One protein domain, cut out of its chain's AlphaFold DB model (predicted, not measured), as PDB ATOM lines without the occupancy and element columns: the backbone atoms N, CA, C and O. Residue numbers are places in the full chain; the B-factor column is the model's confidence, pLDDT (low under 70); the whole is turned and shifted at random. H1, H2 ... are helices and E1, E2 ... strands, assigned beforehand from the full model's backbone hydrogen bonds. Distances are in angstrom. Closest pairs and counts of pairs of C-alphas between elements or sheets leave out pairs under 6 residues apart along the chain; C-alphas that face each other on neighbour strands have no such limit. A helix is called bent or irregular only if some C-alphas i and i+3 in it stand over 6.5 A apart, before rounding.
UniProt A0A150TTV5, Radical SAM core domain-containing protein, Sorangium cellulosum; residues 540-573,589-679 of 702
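What this domain is: This is residues 540 to 573 and 589 to 679 of the 702 residues of the protein "Radical SAM core domain-containing protein" of Sorangium cellulosum (UniProt A0A150TTV5). Two four-stranded sheets stand as an open wedge, only partly face to face near the edge strand E8, and helix H3 packs on both of them. H1 covers the other face of the first sheet, and H2 covers E6 and E7 on the second sheet, on the same face as H3. The printed part has 125 residues, with three named helices and eight named strands in the order E1 H1 E2 E3 E4 E5 H2 E6 E7 H3 E8, a mixed class of helices and strands. The sheets, E2 E3 E1 E4 and E6 E7 E5 E8, are both antiparallel throughout. The whole is compact, with a radius of gyration of the C-alphas of 14.4 A and spans of 44 by 31 by 23 A.

How they stand to each other: In the first sheet E2, residues 562 to 565, and E4, residues 590 to 594, are edge strands, and E3, residues 568 to 573, and E1, residues 540 to 544, are inner strands. N 542 and O 592 are 2.9 A apart across E1 and E4, N 541 and O 571 2.9 A across E3 and E1, and N 563 and O 570 2.8 A across the hairpin of E2 and E3. H1, residues 548 to 558, is on this sheet at a height of 8.5 A and runs along the strands, at 0 degrees to E3 on the local plane; its closest C-alphas to E2 are those of Ala 555 and Ala 562, 6.5 A apart. On the opposite face is H3, residues 653 to 666, at a height of 9.0 A, which gives three layers, helices on both faces of a sheet; the C-alphas of Ala 565 in E2 and Pro 658 in H3, the closest of the two, are 5.2 A apart. The second sheet is twisted, with edge strands E6, residues 634 to 639, and E8, residues 669 to 677, and inner strands E7, residues 644 to 650, and E5, residues 599 to 607. N 600 and O 676 are 2.8 A apart across E5 and E8, N 601 and O 648 2.8 A across E7 and E5, and N 636 and O 647 2.9 A across the hairpin of E6 and E7. H3 is on this sheet too, over E5 at a height of 8.8 A. H2, residues 618 to 628, is on the same face over E6 and E7, in two layers, helices on one face of a sheet. H2 and H3 touch at a steep tilt of 63 degrees, opposite ways; their closest C-alphas, of Tyr 628 and Ala 659, are 5.7 A apart. The sheets form a sandwich, two sheets face to face, their best planes 33 degrees apart; the closest C-alphas of E1 and E8 are those of Trp 542 and Ala 675, 6.8 A. E1, H1, E2, then E5, H2, E6, then E7, H3, E8 are split strand-helix-strand units, two strands running the same way with another strand between them, each with a right-handed crossover. O i to N i+4 pairs within hydrogen-bond range are 4 of 7 in H1, 5 of 7 in H2 and 8 of 10 in H3.

Where its parts are: E1 begins at C-alpha 540, (76.236, 21.312, 195.370). From first to last C-alpha, H1 measures 15.7 A, E3 17.1 A, E5 25.7 A, H2 15.8 A, E6 17.3 A, E7 19.6 A and H3 19.6 A. H1 and H2 are only just irregular: C-alphas 553 and 556 are 6.9 A apart, and C-alphas 624 and 627 are 6.7 A apart. E8, 25.2 A long, ends at C-alpha 677, (83.323, 17.294, 199.652).

The domain as a whole: The two C-alphas farthest apart, of Asp 559 and Asn 612, are 45.0 A apart. Residues 574 to 588 are not printed, and C-alphas 573 and 589 are 19.8 A apart across the cut. Of the links printed whole, that from E5 to H2 is short, with 10 residues, and the others are tight. The mean pLDDT of the printed part is 84.3, and it is under 70 at residue 560, residues 606 to 616 and residues 639 to 643.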
ATOM      1  N   ARG A 540      77.211  22.138 194.638       92.12
ATOM      2  CA  ARG A 540      76.236  21.312 195.370       92.12
ATOM      3  C   ARG A 540      75.679  22.053 196.587       92.12
ATOM      4  O   ARG A 540      76.371  22.856 197.203       92.12
ATOM      5  N   LEU A 541      74.410  21.802 196.900       93.88
ATOM      6  CA  LEU A 541      73.760  22.227 198.140       93.88
ATOM      7  C   LEU A 541      73.271  20.971 198.840       93.88
ATOM      8  O   LEU A 541      72.402  20.291 198.297       93.88
ATOM      9  N   TRP A 542      73.829  20.670 200.001       94.69
ATOM     10  CA  TRP A 542      73.344  19.625 200.889       94.69
ATOM     11  C   TRP A 542      72.437  20.232 201.946       94.69
ATOM     12  O   TRP A 542      72.709  21.329 202.434       94.69
ATOM     13  N   ALA A 543      71.377  19.516 202.307       93.88
ATOM     14  CA  ALA A 543      70.569  19.874 203.451       93.88
ATOM     15  C   ALA A 543      69.994  18.669 204.186       93.88
ATOM     16  O   ALA A 543      69.647  17.647 203.586       93.88
ATOM     17  N   SER A 544      69.842  18.848 205.494       91.50
ATOM     18  CA  SER A 544      69.191  17.899 206.387       91.50
ATOM     19  C   SER A 544      68.062  18.588 207.146       91.50
ATOM     20  O   SER A 544      68.174  19.753 207.527       91.50
ATOM     21  N   PHE A 545      66.959  17.877 207.345       90.88
ATOM     22  CA  PHE A 545      65.763  18.392 208.010       90.88
ATOM     23  C   PHE A 545      65.406  17.541 209.232       90.88
ATOM     24  O   PHE A 545      65.850  16.395 209.311       90.88
ATOM     25  N   PRO A 546      64.570  18.041 210.159       83.56
ATOM     26  CA  PRO A 546      64.067  17.245 211.278       83.56
ATOM     27  C   PRO A 546      63.261  16.023 210.813       83.56
ATOM     28  O   PRO A 546      63.351  14.948 211.406       83.56
ATOM     29  N   ASP A 547      62.512  16.175 209.716       87.62
ATOM     30  CA  ASP A 547      61.661  15.138 209.142       87.62
ATOM     31  C   ASP A 547      61.495  15.285 207.614       87.62
ATOM     32  O   ASP A 547      61.867  16.291 207.001       87.62
ATOM     33  N   ALA A 548      60.921  14.252 206.993       90.44
ATOM     34  CA  ALA A 548      60.691  14.200 205.551       90.44
ATOM     35  C   ALA A 548      59.627  15.196 205.052       90.44
ATOM     36  O   ALA A 548      59.678  15.618 203.896       90.44
ATOM     37  N   ALA A 549      58.668  15.596 205.894       89.31
ATOM     38  CA  ALA A 549      57.628  16.550 205.505       89.31
ATOM     39  C   ALA A 549      58.209  17.963 205.356       89.31
ATOM     40  O   ALA A 549      57.895  18.669 204.396       89.31
ATOM     41  N   LYS A 550      59.116  18.355 206.256       90.38
ATOM     42  CA  LYS A 550      59.893  19.596 206.159       90.38
ATOM     43  C   LYS A 550      60.771  19.613 204.914       90.38
ATOM     44  O   LYS A 550      60.710  20.592 204.170       90.38
ATOM     45  N   ALA A 551      61.490  18.524 204.639       90.31
ATOM     46  CA  ALA A 551      62.288  18.397 203.420       90.31
ATOM     47  C   ALA A 551      61.425  18.570 202.155       90.31
ATOM     48  O   ALA A 551      61.749  19.380 201.283       90.31
ATOM     49  N   ALA A 552      60.277  17.887 202.095       88.38
ATOM     50  CA  ALA A 552      59.331  17.998 200.986       88.38
ATOM     51  C   ALA A 552      58.765  19.420 200.821       88.38
ATOM     52  O   ALA A 552      58.630  19.892 199.699       88.38
ATOM     53  N   SER A 553      58.496  20.139 201.918       87.56
ATOM     54  CA  SER A 553      57.950  21.506 201.863       87.56
ATOM     55  C   SER A 553      58.877  22.530 201.196       87.56
ATOM     56  O   SER A 553      58.409  23.554 200.698       87.56
ATOM     57  N   VAL A 554      60.187  22.263 201.175       86.62
ATOM     58  CA  VAL A 554      61.195  23.142 200.564       86.62
ATOM     59  C   VAL A 554      61.509  22.728 199.124       86.62
ATOM     60  O   VAL A 554      61.892  23.581 198.325       86.62
ATOM     61  N   ALA A 555      61.285  21.462 198.765       78.50
ATOM     62  CA  ALA A 555      61.533  20.881 197.443       78.50
ATOM     63  C   ALA A 555      61.090  21.767 196.278       78.50
ATOM     64  O   ALA A 555      61.884  22.131 195.406       78.50
ATOM     65  N   ASP A 556      59.816  22.147 196.316       72.06
ATOM     66  CA  ASP A 556      59.135  22.856 195.239       72.06
ATOM     67  C   ASP A 556      59.682  24.279 195.069       72.06
ATOM     68  O   ASP A 556      59.609  24.862 193.988       72.06
ATOM     69  N   SER A 557      60.295  24.831 196.121       76.62
ATOM     70  CA  SER A 557      60.893  26.169 196.119       76.62
ATOM     71  C   SER A 557      62.304  26.228 195.518       76.62
ATOM     72  O   SER A 557      62.820  27.324 195.285       76.62
ATOM     73  N   LEU A 558      62.917  25.072 195.225       81.56
ATOM     74  CA  LEU A 558      64.270  24.947 194.665       81.56
ATOM     75  C   LEU A 558      64.286  24.747 193.137       81.56
ATOM     76  O   LEU A 558      65.245  24.204 192.580       81.56
ATOM     77  N   ASP A 559      63.225  25.181 192.452       71.56
ATOM     78  CA  ASP A 559      63.094  25.191 190.987       71.56
ATOM     79  C   ASP A 559      63.356  23.811 190.325       71.56
ATOM     80  O   ASP A 559      63.916  23.732 189.230       71.56
ATOM     81  N   GLY A 560      63.015  22.706 191.006       65.31
ATOM     82  CA  GLY A 560      63.183  21.334 190.500       65.31
ATOM     83  C   GLY A 560      64.635  20.841 190.387       65.31
ATOM     84  O   GLY A 560      64.891  19.810 189.768       65.31
ATOM     85  N   ARG A 561      65.607  21.564 190.962       74.44
ATOM     86  CA  ARG A 561      67.049  21.232 190.893       74.44
ATOM     87  C   ARG A 561      67.533  20.317 192.016       74.44
ATOM     88  O   ARG A 561      68.721  19.984 192.065       74.44
ATOM     89  N   ALA A 562      66.640  19.979 192.937       87.19
ATOM     90  CA  ALA A 562      66.927  19.215 194.133       87.19
ATOM     91  C   ALA A 562      66.417  17.783 193.997       87.19
ATOM     92  O   ALA A 562      65.288  17.548 193.570       87.19
ATOM     93  N   VAL A 563      67.252  16.834 194.402       92.44
ATOM     94  CA  VAL A 563      66.832  15.470 194.688       92.44
ATOM     95  C   VAL A 563      66.597  15.364 196.183       92.44
ATOM     96  O   VAL A 563      67.439  15.786 196.977       92.44
ATOM     97  N   ILE A 564      65.457  14.797 196.560       92.19
ATOM     98  CA  ILE A 564      65.067  14.609 197.954       92.19
ATOM     99  C   ILE A 564      64.847  13.135 198.201       92.19
ATOM    100  O   ILE A 564      64.201  12.449 197.407       92.19
ATOM    101  N   ALA A 565      65.371  12.668 199.323       93.88
ATOM    102  CA  ALA A 565      65.119  11.332 199.810       93.88
ATOM    103  C   ALA A 565      65.006  11.379 201.337       93.88
ATOM    104  O   ALA A 565      65.949  11.754 202.031       93.88
ATOM    105  N   ASP A 566      63.833  10.998 201.848       92.31
ATOM    106  CA  ASP A 566      63.493  11.086 203.271       92.31
ATOM    107  C   ASP A 566      63.676  12.518 203.819       92.31
ATOM    108  O   ASP A 566      63.094  13.456 203.274       92.31
ATOM    109  N   ARG A 567      64.478  12.708 204.872       93.19
ATOM    110  CA  ARG A 567      64.776  14.012 205.491       93.19
ATOM    111  C   ARG A 567      65.992  14.733 204.892       93.19
ATOM    112  O   ARG A 567      66.483  15.685 205.495       93.19
ATOM    113  N   TYR A 568      66.501  14.272 203.750       95.25
ATOM    114  CA  TYR A 568      67.728  14.775 203.134       95.25
ATOM    115  C   TYR A 568      67.475  15.333 201.739       95.25
ATOM    116  O   TYR A 568      66.622  14.844 200.993       95.25
ATOM    117  N   LEU A 569      68.261  16.339 201.373       94.06
ATOM    118  CA  LEU A 569      68.148  17.043 200.106       94.06
ATOM    119  C   LEU A 569      69.534  17.309 199.530       94.06
ATOM    120  O   LEU A 569      70.424  17.788 200.228       94.06
ATOM    121  N   ILE A 570      69.697  17.062 198.230       93.69
ATOM    122  CA  ILE A 570      70.870  17.512 197.484       93.69
ATOM    123  C   ILE A 570      70.473  18.211 196.187       93.69
ATOM    124  O   ILE A 570      69.781  17.644 195.343       93.69
ATOM    125  N   ALA A 571      70.928  19.449 195.996       91.94
ATOM    126  CA  ALA A 571      70.753  20.187 194.748       91.94
ATOM    127  C   ALA A 571      72.079  20.317 193.998       91.94
ATOM    128  O   ALA A 571      73.130  20.545 194.592       91.94
ATOM    129  N   THR A 572      72.025  20.183 192.674       89.94
ATOM    130  CA  THR A 572      73.195  20.242 191.788       89.94
ATOM    131  C   THR A 572      72.967  21.289 190.709       89.94
ATOM    132  O   THR A 572      72.026  21.182 189.925       89.94
ATOM    133  N   SER A 573      73.822  22.311 190.634       88.12
ATOM    134  CA  SER A 573      73.682  23.351 189.611       88.12
ATOM    135  C   SER A 573      74.986  24.093 189.346       88.12
ATOM    136  O   SER A 573      75.826  24.205 190.232       88.12
ATOM    137  N   GLY A 589      65.789  23.375 208.693       88.69
ATOM    138  CA  GLY A 589      66.819  22.472 208.178       88.69
ATOM    139  C   GLY A 589      68.181  23.153 208.094       88.69
ATOM    140  O   GLY A 589      68.261  24.354 207.874       88.69
ATOM    141  N   THR A 590      69.260  22.385 208.182       89.94
ATOM    142  CA  THR A 590      70.625  22.891 207.999       89.94
ATOM    143  C   THR A 590      71.041  22.778 206.536       89.94
ATOM    144  O   THR A 590      70.661  21.826 205.854       89.94
ATOM    145  N   ALA A 591      71.803  23.755 206.031       92.56
ATOM    146  CA  ALA A 591      72.244  23.800 204.636       92.56
ATOM    147  C   ALA A 591      73.749  24.063 204.522       92.56
ATOM    148  O   ALA A 591      74.244  25.038 205.091       92.56
ATOM    149  N   GLU A 592      74.436  23.264 203.706       93.81
ATOM    150  CA  GLU A 592      75.857  23.414 203.382       93.81
ATOM    151  C   GLU A 592      76.060  23.485 201.863       93.81
ATOM    152  O   GLU A 592      75.541  22.673 201.092       93.81
ATOM    153  N   TRP A 593      76.808  24.490 201.421       94.12
ATOM    154  CA  TRP A 593      77.260  24.644 200.047       94.12
ATOM    155  C   TRP A 593      78.606  23.959 199.855       94.12
ATOM    156  O   TRP A 593      79.512  24.123 200.665       94.12
ATOM    157  N   MET A 594      78.765  23.270 198.731       91.62
ATOM    158  CA  MET A 594      80.022  22.638 198.352       91.62
ATOM    159  C   MET A 594      80.413  23.054 196.937       91.62
ATOM    160  O   MET A 594      79.554  23.235 196.058       91.62
ATOM    161  N   ASP A 595      81.722  23.142 196.712       87.81
ATOM    162  CA  ASP A 595      82.307  23.225 195.378       87.81
ATOM    163  C   ASP A 595      81.902  22.014 194.518       87.81
ATOM    164  O   ASP A 595      81.281  21.052 194.982       87.81
ATOM    165  N   GLY A 596      82.226  22.070 193.228       82.00
ATOM    166  CA  GLY A 596      81.977  20.933 192.350       82.00
ATOM    167  C   GLY A 596      82.906  19.751 192.597       82.00
ATOM    168  O   GLY A 596      83.759  19.767 193.477       82.00
ATOM    169  N   GLY A 597      82.717  18.686 191.821       86.44
ATOM    170  CA  GLY A 597      83.407  17.413 192.020       86.44
ATOM    171  C   GLY A 597      82.668  16.413 192.925       86.44
ATOM    172  O   GLY A 597      81.486  16.593 193.236       86.44
ATOM    173  N   PRO A 598      83.334  15.295 193.276       89.19
ATOM    174  CA  PRO A 598      82.704  14.208 194.013       89.19
ATOM    175  C   PRO A 598      82.345  14.581 195.455       89.19
ATOM    176  O   PRO A 598      83.123  15.217 196.168       89.19
ATOM    177  N   VAL A 599      81.184  14.106 195.897       91.69
ATOM    178  CA  VAL A 599      80.677  14.239 197.267       91.69
ATOM    179  C   VAL A 599      80.848  12.907 197.983       91.69
ATOM    180  O   VAL A 599      80.593  11.847 197.408       91.69
ATOM    181  N   ARG A 600      81.271  12.970 199.242       93.31
ATOM    182  CA  ARG A 600      81.291  11.855 200.178       93.31
ATOM    183  C   ARG A 600      79.998  11.873 200.987       93.31
ATOM    184  O   ARG A 600      79.747  12.828 201.710       93.31
ATOM    185  N   LEU A 601      79.207  10.814 200.862       94.50
ATOM    186  CA  LEU A 601      77.996  10.552 201.634       94.50
ATOM    187  C   LEU A 601      78.315   9.496 202.700       94.50
ATOM    188  O   LEU A 601      78.635   8.354 202.361       94.50
ATOM    189  N   SER A 602      78.252   9.876 203.973       89.81
ATOM    190  CA  SER A 602      78.563   9.013 205.118       89.81
ATOM    191  C   SER A 602      77.270   8.568 205.793       89.81
ATOM    192  O   SER A 602      76.622   9.347 206.486       89.81
ATOM    193  N   ALA A 603      76.882   7.316 205.559       88.50
ATOM    194  CA  ALA A 603      75.650   6.715 206.045       88.50
ATOM    195  C   ALA A 603      75.920   5.781 207.233       88.50
ATOM    196  O   ALA A 603      76.628   4.781 207.101       88.50
ATOM    197  N   THR A 604      75.298   6.055 208.375       80.62
ATOM    198  CA  THR A 604      75.267   5.149 209.529       80.62
ATOM    199  C   THR A 604      73.912   4.461 209.586       80.62
ATOM    200  O   THR A 604      72.883   5.138 209.640       80.62
ATOM    201  N   PHE A 605      73.893   3.125 209.585       81.12
ATOM    202  CA  PHE A 605      72.654   2.345 209.536       81.12
ATOM    203  C   PHE A 605      72.353   1.649 210.868       81.12
ATOM    204  O   PHE A 605      73.187   0.915 211.390       81.12
ATOM    205  N   GLY A 606      71.131   1.785 211.385       66.94
ATOM    206  CA  GLY A 606      70.656   1.072 212.581       66.94
ATOM    207  C   GLY A 606      69.328   0.355 212.359       66.94
ATOM    208  O   GLY A 606      68.590   0.714 211.458       66.94
ATOM    209  N   ARG A 607      68.985  -0.681 213.135       61.78
ATOM    210  CA  ARG A 607      67.664  -1.346 213.030       61.78
ATOM    211  C   ARG A 607      66.634  -0.650 213.921       61.78
ATOM    212  O   ARG A 607      66.942  -0.288 215.048       61.78
ATOM    213  N   ARG A 608      65.392  -0.504 213.436       48.31
ATOM    214  CA  ARG A 608      64.289   0.139 214.183       48.31
ATOM    215  C   ARG A 608      63.701  -0.711 215.330       48.31
ATOM    216  O   ARG A 608      62.949  -0.162 216.128       48.31
ATOM    217  N   SER A 609      64.006  -2.013 215.437       42.09
ATOM    218  CA  SER A 609      63.427  -2.922 216.451       42.09
ATOM    219  C   SER A 609      64.467  -3.722 217.254       42.09
ATOM    220  O   SER A 609      65.514  -4.117 216.746       42.09
ATOM    221  N   GLN A 610      64.133  -3.969 218.529       44.72
ATOM    222  CA  GLN A 610      64.908  -4.690 219.552       44.72
ATOM    223  C   GLN A 610      64.933  -6.221 219.362       44.72
ATOM    224  O   GLN A 610      64.674  -6.973 220.300       44.72
ATOM    225  N   GLU A 611      65.253  -6.718 218.171       37.62
ATOM    226  CA  GLU A 611      65.639  -8.124 218.042       37.62
ATOM    227  C   GLU A 611      67.157  -8.234 218.024       37.62
ATOM    228  O   GLU A 611      67.845  -7.561 217.262       37.62
ATOM    229  N   ASN A 612      67.672  -9.110 218.885       41.75
ATOM    230  CA  ASN A 612      69.086  -9.433 219.062       41.75
ATOM    231  C   ASN A 612      69.628 -10.237 217.856       41.75
ATOM    232  O   ASN A 612      70.240 -11.293 218.007       41.75
ATOM    233  N   THR A 613      69.332  -9.786 216.637       39.78
ATOM    234  CA  THR A 613      69.679 -10.436 215.377       39.78
ATOM    235  C   THR A 613      70.756  -9.613 214.672       39.78
ATOM    236  O   THR A 613      70.559  -8.449 214.339       39.78
ATOM    237  N   ALA A 614      71.926 -10.241 214.517       46.22
ATOM    238  CA  ALA A 614      73.160  -9.769 213.886       46.22
ATOM    239  C   ALA A 614      73.078  -8.439 213.097       46.22
ATOM    240  O   ALA A 614      72.481  -8.373 212.022       46.22
ATOM    241  N   SER A 615      73.775  -7.407 213.591       57.75
ATOM    242  CA  SER A 615      74.238  -6.281 212.764       57.75
ATOM    243  C   SER A 615      74.946  -6.840 211.521       57.75
ATOM    244  O   SER A 615      75.762  -7.761 211.639       57.75
ATOM    245  N   MET A 616      74.604  -6.330 210.330       69.12
ATOM    246  CA  MET A 616      75.285  -6.724 209.096       69.12
ATOM    247  C   MET A 616      76.774  -6.420 209.248       69.12
ATOM    248  O   MET A 616      77.152  -5.281 209.505       69.12
ATOM    249  N   ALA A 617      77.625  -7.438 209.113       79.56
ATOM    250  CA  ALA A 617      79.067  -7.222 209.091       79.56
ATOM    251  C   ALA A 617      79.429  -6.238 207.958       79.56
ATOM    252  O   ALA A 617      78.738  -6.248 206.938       79.56
ATOM    253  N   PRO A 618      80.504  -5.436 208.080       84.12
ATOM    254  CA  PRO A 618      80.879  -4.453 207.060       84.12
ATOM    255  C   PRO A 618      80.931  -5.029 205.646       84.12
ATOM    256  O   PRO A 618      80.307  -4.488 204.744       84.12
ATOM    257  N   GLU A 619      81.549  -6.197 205.470       87.06
ATOM    258  CA  GLU A 619      81.600  -6.867 204.166       87.06
ATOM    259  C   GLU A 619      80.216  -7.282 203.647       87.06
ATOM    260  O   GLU A 619      79.933  -7.164 202.457       87.06
ATOM    261  N   ALA A 620      79.312  -7.712 204.530       86.31
ATOM    262  CA  ALA A 620      77.938  -8.025 204.146       86.31
ATOM    263  C   ALA A 620      77.159  -6.756 203.763       86.31
ATOM    264  O   ALA A 620      76.410  -6.778 202.788       86.31
ATOM    265  N   LEU A 621      77.362  -5.646 204.487       88.38
ATOM    266  CA  LEU A 621      76.812  -4.339 204.121       88.38
ATOM    267  C   LEU A 621      77.351  -3.894 202.760       88.38
ATOM    268  O   LEU A 621      76.576  -3.476 201.905       88.38
ATOM    269  N   LYS A 622      78.652  -4.056 202.518       91.69
ATOM    270  CA  LYS A 622      79.297  -3.708 201.251       91.69
ATOM    271  C   LYS A 622      78.681  -4.462 200.082       91.69
ATOM    272  O   LYS A 622      78.297  -3.845 199.093       91.69
ATOM    273  N   VAL A 623      78.554  -5.784 200.209       92.31
ATOM    274  CA  VAL A 623      77.958  -6.651 199.182       92.31
ATOM    275  C   VAL A 623      76.487  -6.312 198.951       92.31
ATOM    276  O   VAL A 623      76.059  -6.275 197.803       92.31
ATOM    277  N   ALA A 624      75.721  -6.031 200.007       90.75
ATOM    278  CA  ALA A 624      74.299  -5.714 199.896       90.75
ATOM    279  C   ALA A 624      74.028  -4.315 199.322       90.75
ATOM    280  O   ALA A 624      73.025  -4.119 198.639       90.75
ATOM    281  N   LEU A 625      74.917  -3.351 199.576       92.19
ATOM    282  CA  LEU A 625      74.794  -1.980 199.084       92.19
ATOM    283  C   LEU A 625      75.306  -1.834 197.644       92.19
ATOM    284  O   LEU A 625      74.809  -1.009 196.886       92.19
ATOM    285  N   ARG A 626      76.274  -2.662 197.229       94.56
ATOM    286  CA  ARG A 626      76.895  -2.609 195.896       94.56
ATOM    287  C   ARG A 626      75.902  -2.603 194.714       94.56
ATOM    288  O   ARG A 626      76.176  -1.842 193.786       94.56
ATOM    289  N   PRO A 627      74.785  -3.365 194.709       95.12
ATOM    290  CA  PRO A 627      73.789  -3.346 193.629       95.12
ATOM    291  C   PRO A 627      73.040  -2.017 193.471       95.12
ATOM    292  O   PRO A 627      72.479  -1.765 192.410       95.12
ATOM    293  N   TYR A 628      73.033  -1.171 194.505       93.62
ATOM    294  CA  TYR A 628      72.389   0.147 194.492       93.62
ATOM    295  C   TYR A 628      73.289   1.242 193.887       93.62
ATOM    296  O   TYR A 628      72.859   2.381 193.719       93.62
ATOM    297  N   LEU A 629      74.544   0.915 193.563       95.56
ATOM    298  CA  LEU A 629      75.598   1.860 193.194       95.56
ATOM    299  C   LEU A 629      76.254   1.464 191.853       95.56
ATOM    300  O   LEU A 629      76.369   0.277 191.543       95.56
ATOM    301  N   THR A 630      76.810   2.413 191.092       94.50
ATOM    302  CA  THR A 630      77.534   2.153 189.823       94.50
ATOM    303  C   THR A 630      79.023   1.898 190.049       94.50
ATOM    304  O   THR A 630      79.575   2.314 191.061       94.50
ATOM    305  N   ALA A 631      79.717   1.252 189.108       91.56
ATOM    306  CA  ALA A 631      81.146   0.928 189.252       91.56
ATOM    307  C   ALA A 631      82.059   2.141 189.554       91.56
ATOM    308  O   ALA A 631      83.148   1.955 190.088       91.56
ATOM    309  N   GLU A 632      81.605   3.357 189.243       92.56
ATOM    310  CA  GLU A 632      82.298   4.623 189.518       92.56
ATOM    311  C   GLU A 632      82.108   5.126 190.962       92.56
ATOM    312  O   GLU A 632      82.896   5.942 191.435       92.56
ATOM    313  N   ASP A 633      81.087   4.639 191.676       95.06
ATOM    314  CA  ASP A 633      80.848   4.966 193.080       95.06
ATOM    315  C   ASP A 633      81.829   4.192 193.975       95.06
ATOM    316  O   ASP A 633      81.773   2.955 194.080       95.06
ATOM    317  N   GLU A 634      82.700   4.925 194.666       95.31
ATOM    318  CA  GLU A 634      83.633   4.362 195.636       95.31
ATOM    319  C   GLU A 634      82.894   4.055 196.936       95.31
ATOM    320  O   GLU A 634      82.365   4.956 197.586       95.31
ATOM    321  N   LEU A 635      82.870   2.779 197.322       95.25
ATOM    322  CA  LEU A 635      82.191   2.301 198.521       95.25
ATOM    323  C   LEU A 635      83.203   1.759 199.530       95.25
ATOM    324  O   LEU A 635      83.867   0.745 199.283       95.25
ATOM    325  N   ALA A 636      83.239   2.391 200.697       92.00
ATOM    326  CA  ALA A 636      83.884   1.881 201.894       92.00
ATOM    327  C   ALA A 636      82.819   1.539 202.940       92.00
ATOM    328  O   ALA A 636      81.800   2.214 203.052       92.00
ATOM    329  N   THR A 637      83.052   0.483 203.705       87.50
ATOM    330  CA  THR A 637      82.192   0.077 204.819       87.50
ATOM    331  C   THR A 637      83.073  -0.345 205.965       87.50
ATOM    332  O   THR A 637      84.062  -1.044 205.737       87.50
ATOM    333  N   ASP A 638      82.679  -0.009 207.177       76.75
ATOM    334  CA  ASP A 638      83.398  -0.416 208.371       76.75
ATOM    335  C   ASP A 638      82.399  -0.538 209.540       76.75
ATOM    336  O   ASP A 638      81.191  -0.297 209.397       76.75
ATOM    337  N   LYS A 639      82.850  -1.092 210.663       62.28
ATOM    338  CA  LYS A 639      82.026  -1.363 211.833       62.28
ATOM    339  C   LYS A 639      82.323  -0.303 212.879       62.28
ATOM    340  O   LYS A 639      83.340  -0.369 213.562       62.28
ATOM    341  N   GLY A 640      81.390   0.631 213.040       48.81
ATOM    342  CA  GLY A 640      81.375   1.504 214.205       48.81
ATOM    343  C   GLY A 640      81.057   0.706 215.474       48.81
ATOM    344  O   GLY A 640      80.968  -0.525 215.475       48.81
ATOM    345  N   TRP A 641      80.837   1.400 216.581       42.69
ATOM    346  CA  TRP A 641      80.640   0.792 217.901       42.69
ATOM    347  C   TRP A 641      79.531  -0.281 217.985       42.69
ATOM    348  O   TRP A 641      79.719  -1.309 218.642       42.69
ATOM    349  N   SER A 642      78.403  -0.083 217.297       45.81
ATOM    350  CA  SER A 642      77.246  -1.005 217.285       45.81
ATOM    351  C   SER A 642      76.520  -1.093 215.933       45.81
ATOM    352  O   SER A 642      75.779  -2.049 215.686       45.81
ATOM    353  N   HIS A 643      76.787  -0.151 215.029       60.59
ATOM    354  CA  HIS A 643      76.090   0.028 213.763       60.59
ATOM    355  C   HIS A 643      77.077  -0.056 212.596       60.59
ATOM    356  O   HIS A 643      78.180   0.495 212.686       60.59
ATOM    357  N   PRO A 644      76.740  -0.772 211.513       73.06
ATOM    358  CA  PRO A 644      77.564  -0.731 210.324       73.06
ATOM    359  C   PRO A 644      77.409   0.645 209.666       73.06
ATOM    360  O   PRO A 644      76.303   1.191 209.582       73.06
ATOM    361  N   PHE A 645      78.521   1.209 209.213       83.88
ATOM    362  CA  PHE A 645      78.527   2.464 208.476       83.88
ATOM    363  C   PHE A 645      79.094   2.240 207.080       83.88
ATOM    364  O   PHE A 645      79.951   1.377 206.865       83.88
ATOM    365  N   ALA A 646      78.584   3.000 206.118       89.19
ATOM    366  CA  ALA A 646      79.087   3.039 204.760       89.19
ATOM    367  C   ALA A 646      79.425   4.472 204.378       89.19
ATOM    368  O   ALA A 646      78.670   5.402 204.642       89.19
ATOM    369  N   THR A 647      80.534   4.630 203.678       92.25
ATOM    370  CA  THR A 647      80.927   5.880 203.053       92.25
ATOM    371  C   THR A 647      80.920   5.667 201.548       92.25
ATOM    372  O   THR A 647      81.633   4.799 201.038       92.25
ATOM    373  N   VAL A 648      80.116   6.456 200.838       95.00
ATOM    374  CA  VAL A 648      80.035   6.439 199.376       95.00
ATOM    375  C   VAL A 648      80.571   7.751 198.829       95.00
ATOM    376  O   VAL A 648      80.000   8.805 199.091       95.00
ATOM    377  N   SER A 649      81.655   7.703 198.054       94.38
ATOM    378  CA  SER A 649      82.146   8.870 197.312       94.38
ATOM    379  C   SER A 649      81.702   8.779 195.854       94.38
ATOM    380  O   SER A 649      81.965   7.782 195.185       94.38
ATOM    381  N   THR A 650      81.009   9.807 195.361       93.38
ATOM    382  CA  THR A 650      80.356   9.787 194.041       93.38
ATOM    383  C   THR A 650      80.339  11.159 193.370       93.38
ATOM    384  O   THR A 650      80.213  12.189 194.033       93.38
ATOM    385  N   ALA A 651      80.421  11.188 192.039       90.69
ATOM    386  CA  ALA A 651      80.182  12.393 191.238       90.69
ATOM    387  C   ALA A 651      78.679  12.674 191.008       90.69
ATOM    388  O   ALA A 651      78.303  13.799 190.661       90.69
ATOM    389  N   GLU A 652      77.814  11.681 191.250       92.00
ATOM    390  CA  GLU A 652      76.367  11.730 191.016       92.00
ATOM    391  C   GLU A 652      75.558  11.571 192.319       92.00
ATOM    392  O   GLU A 652      74.742  10.652 192.457       92.00
ATOM    393  N   PRO A 653      75.718  12.472 193.303       92.38
ATOM    394  CA  PRO A 653      75.085  12.297 194.607       92.38
ATOM    395  C   PRO A 653      73.550  12.347 194.549       92.38
ATOM    396  O   PRO A 653      72.893  11.746 195.392       92.38
ATOM    397  N   GLY A 654      72.964  12.977 193.522       92.31
ATOM    398  CA  GLY A 654      71.518  12.934 193.275       92.31
ATOM    399  C   GLY A 654      70.992  11.545 192.886       92.31
ATOM    400  O   GLY A 654      69.824  11.261 193.110       92.31
ATOM    401  N   ARG A 655      71.830  10.651 192.351       94.31
ATOM    402  CA  ARG A 655      71.463   9.243 192.126       94.31
ATOM    403  C   ARG A 655      71.677   8.412 193.388       94.31
ATOM    404  O   ARG A 655      70.844   7.575 193.726       94.31
ATOM    405  N   VAL A 656      72.795   8.639 194.075       96.38
ATOM    406  CA  VAL A 656      73.202   7.838 195.237       96.38
ATOM    407  C   VAL A 656      72.342   8.116 196.468       96.38
ATOM    408  O   VAL A 656      72.010   7.177 197.183       96.38
ATOM    409  N   LEU A 657      71.928   9.365 196.708       96.19
ATOM    410  CA  LEU A 657      71.114   9.716 197.875       96.19
ATOM    411  C   LEU A 657      69.802   8.894 197.950       96.19
ATOM    412  O   LEU A 657      69.599   8.221 198.964       96.19
ATOM    413  N   PRO A 658      68.937   8.870 196.912       96.25
ATOM    414  CA  PRO A 658      67.764   7.995 196.905       96.25
ATOM    415  C   PRO A 658      68.122   6.519 197.067       96.25
ATOM    416  O   PRO A 658      67.459   5.816 197.820       96.25
ATOM    417  N   ALA A 659      69.208   6.064 196.436       96.50
ATOM    418  CA  ALA A 659      69.633   4.671 196.497       96.50
ATOM    419  C   ALA A 659      70.004   4.223 197.927       96.50
ATOM    420  O   ALA A 659      69.649   3.118 198.335       96.50
ATOM    421  N   LEU A 660      70.660   5.086 198.714       95.56
ATOM    422  CA  LEU A 660      70.968   4.830 200.127       95.56
ATOM    423  C   LEU A 660      69.699   4.778 200.992       95.56
ATOM    424  O   LEU A 660      69.564   3.896 201.842       95.56
ATOM    425  N   VAL A 661      68.751   5.690 200.754       94.25
ATOM    426  CA  VAL A 661      67.455   5.706 201.453       94.25
ATOM    427  C   VAL A 661      66.625   4.469 201.109       94.25
ATOM    428  O   VAL A 661      66.051   3.846 202.004       94.25
ATOM    429  N   ASP A 662      66.583   4.078 199.836       94.56
ATOM    430  CA  ASP A 662      65.865   2.891 199.374       94.56
ATOM    431  C   ASP A 662      66.481   1.611 199.935       94.56
ATOM    432  O   ASP A 662      65.744   0.726 200.370       94.56
ATOM    433  N   PHE A 663      67.814   1.531 200.000       93.50
ATOM    434  CA  PHE A 663      68.515   0.447 200.680       93.50
ATOM    435  C   PHE A 663      68.132   0.373 202.163       93.50
ATOM    436  O   PHE A 663      67.744  -0.692 202.648       93.50
ATOM    437  N   ALA A 664      68.197   1.497 202.886       90.31
ATOM    438  CA  ALA A 664      67.841   1.532 204.300       90.31
ATOM    439  C   ALA A 664      66.391   1.069 204.507       90.31
ATOM    440  O   ALA A 664      66.118   0.201 205.336       90.31
ATOM    441  N   ARG A 665      65.464   1.572 203.686       89.25
ATOM    442  CA  ARG A 665      64.046   1.211 203.740       89.25
ATOM    443  C   ARG A 665      63.805  -0.266 203.426       89.25
ATOM    444  O   ARG A 665      63.068  -0.911 204.168       89.25
ATOM    445  N   SER A 666      64.419  -0.813 202.374       89.25
ATOM    446  CA  SER A 666      64.235  -2.215 201.969       89.25
ATOM    447  C   SER A 666      64.780  -3.210 202.996       89.25
ATOM    448  O   SER A 666      64.285  -4.331 203.085       89.25
ATOM    449  N   HIS A 667      65.742  -2.782 203.819       85.25
ATOM    450  CA  HIS A 667      66.348  -3.587 204.880       85.25
ATOM    451  C   HIS A 667      65.813  -3.252 206.286       85.25
ATOM    452  O   HIS A 667      66.311  -3.794 207.275       85.25
ATOM    453  N   GLY A 668      64.804  -2.375 206.401       82.62
ATOM    454  CA  GLY A 668      64.206  -1.988 207.687       82.62
ATOM    455  C   GLY A 668      65.156  -1.216 208.614       82.62
ATOM    456  O   GLY A 668      65.040  -1.300 209.841       82.62
ATOM    457  N   LEU A 669      66.111  -0.488 208.036       83.19
ATOM    458  CA  LEU A 669      67.140   0.270 208.734       83.19
ATOM    459  C   LEU A 669      66.728   1.747 208.882       83.19
ATOM    460  O   LEU A 669      66.219   2.372 207.955       83.19
ATOM    461  N   ALA A 670      66.961   2.319 210.060       82.25
ATOM    462  CA  ALA A 670      67.150   3.749 210.248       82.25
ATOM    463  C   ALA A 670      68.513   4.166 209.676       82.25
ATOM    464  O   ALA A 670      69.464   3.384 209.702       82.25
ATOM    465  N   MET A 671      68.607   5.397 209.175       87.06
ATOM    466  CA  MET A 671      69.823   5.919 208.563       87.06
ATOM    467  C   MET A 671      70.062   7.367 208.990       87.06
ATOM    468  O   MET A 671      69.211   8.233 208.769       87.06
ATOM    469  N   TRP A 672      71.247   7.623 209.535       82.31
ATOM    470  CA  TRP A 672      71.813   8.967 209.616       82.31
ATOM    471  C   TRP A 672      72.781   9.167 208.464       82.31
ATOM    472  O   TRP A 672      73.594   8.286 208.191       82.31
ATOM    473  N   LEU A 673      72.662  10.295 207.775       88.62
ATOM    474  CA  LEU A 673      73.443  10.599 206.589       88.62
ATOM    475  C   LEU A 673      74.050  11.990 206.721       88.62
ATOM    476  O   LEU A 673      73.329  12.954 206.968       88.62
ATOM    477  N   ASP A 674      75.356  12.068 206.514       86.94
ATOM    478  CA  ASP A 674      76.091  13.320 206.364       86.94
ATOM    479  C   ASP A 674      76.712  13.411 204.964       86.94
ATOM    480  O   ASP A 674      76.940  12.386 204.307       86.94
ATOM    481  N   ALA A 675      76.971  14.631 204.493       90.94
ATOM    482  CA  ALA A 675      77.575  14.881 203.196       90.94
ATOM    483  C   ALA A 675      78.683  15.931 203.290       90.94
ATOM    484  O   ALA A 675      78.494  17.008 203.845       90.94
ATOM    485  N   ALA A 676      79.813  15.646 202.653       90.06
ATOM    486  CA  ALA A 676      80.945  16.561 202.569       90.06
ATOM    487  C   ALA A 676      81.607  16.474 201.185       90.06
ATOM    488  O   ALA A 676      81.461  15.458 200.494       90.06
ATOM    489  N   PRO A 677      82.402  17.476 200.769       89.50
ATOM    490  CA  PRO A 677      83.323  17.294 199.652       89.50
ATOM    491  C   PRO A 677      84.203  16.059 199.891       89.50
ATOM    492  O   PRO A 677      84.632  15.817 201.021       89.50
ATOM    493  N   ARG A 678      84.500  15.284 198.836       87.56
ATOM    494  CA  ARG A 678      85.326  14.067 198.952       87.56
ATOM    495  C   ARG A 678      86.626  14.310 199.717       87.56
ATOM    496  O   ARG A 678      86.979  13.496 200.566       87.56
ATOM    497  N   ASP A 679      87.291  15.421 199.425       86.88
ATOM    498  CA  ASP A 679      88.508  15.872 200.088       86.88
ATOM    499  C   ASP A 679      88.296  17.312 200.582       86.88
ATOM    500  O   ASP A 679      88.597  18.279 199.879       86.88
TER     501      ASP A 679